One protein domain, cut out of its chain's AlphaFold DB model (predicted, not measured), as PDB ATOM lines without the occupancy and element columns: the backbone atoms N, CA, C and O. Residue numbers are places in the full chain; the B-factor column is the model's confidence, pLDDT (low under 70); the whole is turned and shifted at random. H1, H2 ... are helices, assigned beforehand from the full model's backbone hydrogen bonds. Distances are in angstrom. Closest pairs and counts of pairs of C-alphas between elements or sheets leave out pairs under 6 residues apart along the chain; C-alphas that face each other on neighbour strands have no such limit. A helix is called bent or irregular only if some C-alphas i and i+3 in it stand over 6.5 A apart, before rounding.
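AT A GLANCE: This is residues 270 to 309 of the 1208 residues of an uncharacterized protein of Scenedesmus sp. NREL 46B-D3 (UniProt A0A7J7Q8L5). Three short helices sit at the corners of a small triangle: the later part of H3 packs on H1 nearly at right angles, while H2 sits at the third corner, nearer to H3 than a clear gap but without a firm contact to either partner. A stretch without a named element, residues 270 to 275, leads into H1, and tight links join the three helices one after another. The printed part has 40 residues, with the helices H1, H2 and H3 in that order and no named strand, and its class is all helix, with 24 residues in named elements. The whole is compact, with a radius of gyration of the C-alphas of 9.1 A, and its rounded outline spans 22 by 20 by 15 A.

HOW THE PARTS SIT: Start at Glu 270 and read on to the first helix, H1, residues 276 to 284. After it, residues 285 to 289 form a tight link to H2, residues 290 to 295. H1 and H2 are apart, but only just, with their closest C-alphas 8.5 A from each other. Past H2, Ala 296 and Ser 297 form another tight link, and at Glu 298 you enter H3, residues 298 to 306. H2 and H3 are close but not clearly touching, with 1 pair of C-alphas within 8 A. Look for that closest pair at Leu 293 and Ile 301, whose C-alphas are 7.8 A apart. The lines of H2 and H3 stand at a steep tilt of 51 degrees, and the two run opposite ways, with their centres 13.1 A apart. Further along, H3 comes to H1, and here the two helices touch, with 7 pairs of C-alphas within 8 A. Compare Ala 281 in H1 with Leu 305 in H3: their C-alphas are the closest of the two helices, 5.6 A apart. The lines of H1 and H3 are about perpendicular at 70.3 degrees, only just beyond a steep tilt, and their centres are 10.9 A apart. H2 touches no helix. In the backbone of H1 and H3, every O i to N i+4 pair is within hydrogen-bond range; in H2 it is 1 of 2, beside 2 of 3 for the O i to N i+3 pairs.

IN THESE COORDINATES: Find C-alpha 270 at (-1.836, 43.763, 0.283), where the printed part begins. Six residues later H1 begins with Pro 276, whose C-alpha is at (-8.038, 34.901, -0.822), and it runs to Ala 284, 12.3 A from first to last C-alpha. H2 is the shortest helix, six residues from Pro 290 to Cys 295, and covers 9.2 A between its end C-alphas. H3 has nine residues, as H1 does, and runs 12.1 A from the C-alpha of Glu 298 at (-18.574, 46.870, 9.494) to that of Ala 306 at (-21.399, 36.196, 4.463). No helix is bent or irregular. Residues 307 to 309 follow H3.

THE WHOLE: Look for the two C-alphas farthest apart at Glu 291 and Met 309, 23.6 A from each other. The first and last printed C-alphas, those of Glu 270 and Met 309, are 21.6 A apart. The printed part runs from 270 to 309 without a cut, and no link between its helices is long. Read the B-factor column for the confidence of this predicted model: the mean pLDDT of the printed part is 78.6, and residues 307 to 309 are under 70. The means of the helices are 78 for H1, 81 for H2 and 81 for H3.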
ATOM      1  N   GLU A 270      -2.848  42.933  -0.394       79.75
ATOM      2  CA  GLU A 270      -1.836  43.763   0.283       79.75
ATOM      3  C   GLU A 270      -2.189  44.022   1.762       79.75
ATOM      4  O   GLU A 270      -1.309  44.208   2.605       79.75
ATOM      5  N   VAL A 271      -3.478  43.958   2.120       81.94
ATOM      6  CA  VAL A 271      -3.937  44.113   3.505       81.94
ATOM      7  C   VAL A 271      -3.507  42.908   4.346       81.94
ATOM      8  O   VAL A 271      -3.895  41.765   4.095       81.94
ATOM      9  N   SER A 272      -2.744  43.160   5.410       77.12
ATOM     10  CA  SER A 272      -2.192  42.110   6.268       77.12
ATOM     11  C   SER A 272      -3.279  41.209   6.875       77.12
ATOM     12  O   SER A 272      -4.195  41.673   7.559       77.12
ATOM     13  N   GLY A 273      -3.162  39.897   6.645       71.50
ATOM     14  CA  GLY A 273      -4.121  38.891   7.118       71.50
ATOM     15  C   GLY A 273      -5.344  38.681   6.214       71.50
ATOM     16  O   GLY A 273      -6.209  37.870   6.561       71.50
ATOM     17  N   MET A 274      -5.422  39.359   5.060       80.31
ATOM     18  CA  MET A 274      -6.464  39.130   4.057       80.31
ATOM     19  C   MET A 274      -6.385  37.698   3.511       80.31
ATOM     20  O   MET A 274      -5.339  37.244   3.055       80.31
ATOM     21  N   GLN A 275      -7.508  36.978   3.554       76.00
ATOM     22  CA  GLN A 275      -7.610  35.642   2.965       76.00
ATOM     23  C   GLN A 275      -8.081  35.748   1.506       76.00
ATOM     24  O   GLN A 275      -8.966  36.565   1.234       76.00
ATOM     25  N   PRO A 276      -7.603  34.892   0.581       72.56
ATOM     26  CA  PRO A 276      -8.038  34.901  -0.822       72.56
ATOM     27  C   PRO A 276      -9.559  34.799  -1.003       72.56
ATOM     28  O   PRO A 276     -10.142  35.459  -1.864       72.56
ATOM     29  N   SER A 277     -10.225  34.014  -0.151       72.69
ATOM     30  CA  SER A 277     -11.684  33.869  -0.129       72.69
ATOM     31  C   SER A 277     -12.402  35.158   0.285       72.69
ATOM     32  O   SER A 277     -13.416  35.518  -0.316       72.69
ATOM     33  N   HIS A 278     -11.860  35.881   1.270       80.06
ATOM     34  CA  HIS A 278     -12.376  37.175   1.716       80.06
ATOM     35  C   HIS A 278     -12.146  38.258   0.658       80.06
ATOM     36  O   HIS A 278     -13.085  38.973   0.322       80.06
ATOM     37  N   ALA A 279     -10.947  38.330   0.070       80.12
ATOM     38  CA  ALA A 279     -10.637  39.258  -1.018       80.12
ATOM     39  C   ALA A 279     -11.588  39.059  -2.208       80.12
ATOM     40  O   ALA A 279     -12.164  40.020  -2.712       80.12
ATOM     41  N   ALA A 280     -11.841  37.806  -2.603       74.50
ATOM     42  CA  ALA A 280     -12.802  37.497  -3.655       74.50
ATOM     43  C   ALA A 280     -14.225  37.955  -3.292       74.50
ATOM     44  O   ALA A 280     -14.909  38.556  -4.123       74.50
ATOM     45  N   ALA A 281     -14.691  37.680  -2.067       78.50
ATOM     46  CA  ALA A 281     -16.013  38.090  -1.587       78.50
ATOM     47  C   ALA A 281     -16.200  39.614  -1.601       78.50
ATOM     48  O   ALA A 281     -17.209  40.105  -2.102       78.50
ATOM     49  N   LEU A 282     -15.191  40.351  -1.141       84.06
ATOM     50  CA  LEU A 282     -15.180  41.811  -1.114       84.06
ATOM     51  C   LEU A 282     -15.156  42.412  -2.522       84.06
ATOM     52  O   LEU A 282     -15.946  43.307  -2.815       84.06
ATOM     53  N   HIS A 283     -14.342  41.860  -3.420       81.88
ATOM     54  CA  HIS A 283     -14.294  42.282  -4.817       81.88
ATOM     55  C   HIS A 283     -15.632  42.056  -5.541       81.88
ATOM     56  O   HIS A 283     -16.103  42.923  -6.269       81.88
ATOM     57  N   ALA A 284     -16.308  40.923  -5.310       78.81
ATOM     58  CA  ALA A 284     -17.645  40.694  -5.876       78.81
ATOM     59  C   ALA A 284     -18.715  41.642  -5.313       78.81
ATOM     60  O   ALA A 284     -19.690  41.926  -6.002       78.81
ATOM     61  N   ALA A 285     -18.519  42.153  -4.097       80.62
ATOM     62  CA  ALA A 285     -19.343  43.207  -3.516       80.62
ATOM     63  C   ALA A 285     -18.937  44.628  -3.973       80.62
ATOM     64  O   ALA A 285     -19.520  45.601  -3.505       80.62
ATOM     65  N   GLY A 286     -17.962  44.760  -4.884       81.00
ATOM     66  CA  GLY A 286     -17.517  46.035  -5.462       81.00
ATOM     67  C   GLY A 286     -16.344  46.709  -4.740       81.00
ATOM     68  O   GLY A 286     -15.882  47.765  -5.177       81.00
ATOM     69  N   TYR A 287     -15.812  46.114  -3.668       84.69
ATOM     70  CA  TYR A 287     -14.651  46.640  -2.948       84.69
ATOM     71  C   TYR A 287     -13.359  46.201  -3.636       84.69
ATOM     72  O   TYR A 287     -12.776  45.188  -3.270       84.69
ATOM     73  N   MET A 288     -12.914  46.960  -4.641       81.50
ATOM     74  CA  MET A 288     -11.765  46.581  -5.483       81.50
ATOM     75  C   MET A 288     -10.401  47.028  -4.940       81.50
ATOM     76  O   MET A 288      -9.367  46.593  -5.443       81.50
ATOM     77  N   ARG A 289     -10.368  47.929  -3.950       82.31
ATOM     78  CA  ARG A 289      -9.124  48.485  -3.398       82.31
ATOM     79  C   ARG A 289      -9.177  48.639  -1.873       82.31
ATOM     80  O   ARG A 289     -10.275  48.837  -1.340       82.31
ATOM     81  N   PRO A 290      -8.027  48.614  -1.169       82.44
ATOM     82  CA  PRO A 290      -7.962  48.801   0.282       82.44
ATOM     83  C   PRO A 290      -8.591  50.107   0.767       82.44
ATOM     84  O   PRO A 290      -9.167  50.135   1.851       82.44
ATOM     85  N   GLU A 291      -8.539  51.180  -0.028       81.31
ATOM     86  CA  GLU A 291      -9.101  52.477   0.371       81.31
ATOM     87  C   GLU A 291     -10.630  52.427   0.463       81.31
ATOM     88  O   GLU A 291     -11.219  53.032   1.356       81.31
ATOM     89  N   LEU A 292     -11.274  51.654  -0.417       80.50
ATOM     90  CA  LEU A 292     -12.726  51.464  -0.401       80.50
ATOM     91  C   LEU A 292     -13.173  50.659   0.826       80.50
ATOM     92  O   LEU A 292     -14.262  50.892   1.340       80.50
ATOM     93  N   LEU A 293     -12.318  49.761   1.332       81.50
ATOM     94  CA  LEU A 293     -12.581  49.005   2.560       81.50
ATOM     95  C   LEU A 293     -12.533  49.884   3.813       81.50
ATOM     96  O   LEU A 293     -13.269  49.625   4.760       81.50
ATOM     97  N   VAL A 294     -11.688  50.920   3.838       82.06
ATOM     98  CA  VAL A 294     -11.570  51.829   4.994       82.06
ATOM     99  C   VAL A 294     -12.819  52.702   5.157       82.06
ATOM    100  O   VAL A 294     -13.191  53.029   6.286       82.06
ATOM    101  N   CYS A 295     -13.471  53.044   4.042       77.25
ATOM    102  CA  CYS A 295     -14.693  53.849   4.003       77.25
ATOM    103  C   CYS A 295     -15.980  53.038   4.239       77.25
ATOM    104  O   CYS A 295     -17.028  53.635   4.477       77.25
ATOM    105  N   ALA A 296     -15.914  51.707   4.162       81.88
ATOM    106  CA  ALA A 296     -17.068  50.827   4.313       81.88
ATOM    107  C   ALA A 296     -17.447  50.604   5.785       81.88
ATOM    108  O   ALA A 296     -16.598  50.604   6.684       81.88
ATOM    109  N   SER A 297     -18.735  50.377   6.043       81.69
ATOM    110  CA  SER A 297     -19.221  50.037   7.383       81.69
ATOM    111  C   SER A 297     -18.971  48.559   7.723       81.69
ATOM    112  O   SER A 297     -18.978  47.682   6.856       81.69
ATOM    113  N   GLU A 298     -18.791  48.249   9.013       82.06
ATOM    114  CA  GLU A 298     -18.574  46.870   9.494       82.06
ATOM    115  C   GLU A 298     -19.717  45.924   9.071       82.06
ATOM    116  O   GLU A 298     -19.476  44.759   8.752       82.06
ATOM    117  N   SER A 299     -20.950  46.439   8.982       77.88
ATOM    118  CA  SER A 299     -22.130  45.707   8.511       77.88
ATOM    119  C   SER A 299     -22.087  45.351   7.023       77.88
ATOM    120  O   SER A 299     -22.495  44.249   6.658       77.88
ATOM    121  N   GLU A 300     -21.581  46.237   6.162       82.62
ATOM    122  CA  GLU A 300     -21.489  45.989   4.714       82.62
ATOM    123  C   GLU A 300     -20.397  44.967   4.391       82.62
ATOM    124  O   GLU A 300     -20.598  44.070   3.571       82.62
ATOM    125  N   ILE A 301     -19.266  45.044   5.096       84.06
ATOM    126  CA  ILE A 301     -18.176  44.069   4.989       84.06
ATOM    127  C   ILE A 301     -18.643  42.699   5.492       84.06
ATOM    128  O   ILE A 301     -18.408  41.686   4.835       84.06
ATOM    129  N   ALA A 302     -19.352  42.647   6.625       82.88
ATOM    130  CA  ALA A 302     -19.916  41.402   7.139       82.88
ATOM    131  C   ALA A 302     -20.928  40.777   6.160       82.88
ATOM    132  O   ALA A 302     -20.909  39.564   5.954       82.88
ATOM    133  N   ALA A 303     -21.772  41.586   5.511       80.19
ATOM    134  CA  ALA A 303     -22.706  41.110   4.492       80.19
ATOM    135  C   ALA A 303     -21.981  40.554   3.251       80.19
ATOM    136  O   ALA A 303     -22.320  39.467   2.776       80.19
ATOM    137  N   ALA A 304     -20.942  41.247   2.773       81.50
ATOM    138  CA  ALA A 304     -20.123  40.805   1.643       81.50
ATOM    139  C   ALA A 304     -19.396  39.479   1.930       81.50
ATOM    140  O   ALA A 304     -19.386  38.578   1.093       81.50
ATOM    141  N   LEU A 305     -18.836  39.322   3.134       81.31
ATOM    142  CA  LEU A 305     -18.164  38.090   3.561       81.31
ATOM    143  C   LEU A 305     -19.151  36.930   3.772       81.31
ATOM    144  O   LEU A 305     -18.841  35.789   3.429       81.31
ATOM    145  N   ALA A 306     -20.356  37.206   4.281       76.50
ATOM    146  CA  ALA A 306     -21.399  36.196   4.463       76.50
ATOM    147  C   ALA A 306     -21.896  35.606   3.133       76.50
ATOM    148  O   ALA A 306     -22.199  34.415   3.077       76.50
ATOM    149  N   ALA A 307     -21.939  36.404   2.059       67.25
ATOM    150  CA  ALA A 307     -22.451  35.992   0.750       67.25
ATOM    151  C   ALA A 307     -21.636  34.871   0.072       67.25
ATOM    152  O   ALA A 307     -22.136  34.208  -0.835       67.25
ATOM    153  N   ARG A 308     -20.386  34.650   0.502       62.00
ATOM    154  CA  ARG A 308     -19.457  33.680  -0.105       62.00
ATOM    155  C   ARG A 308     -19.012  32.566   0.846       62.00
ATOM    156  O   ARG A 308     -18.230  31.703   0.452       62.00
ATOM    157  N   MET A 309     -19.525  32.563   2.077       58.50
ATOM    158  CA  MET A 309     -19.377  31.449   3.012       58.50
ATOM    159  C   MET A 309     -20.271  30.287   2.552       58.50
ATOM    160  O   MET A 309     -21.449  30.513   2.261       58.50
TER     161      MET A 309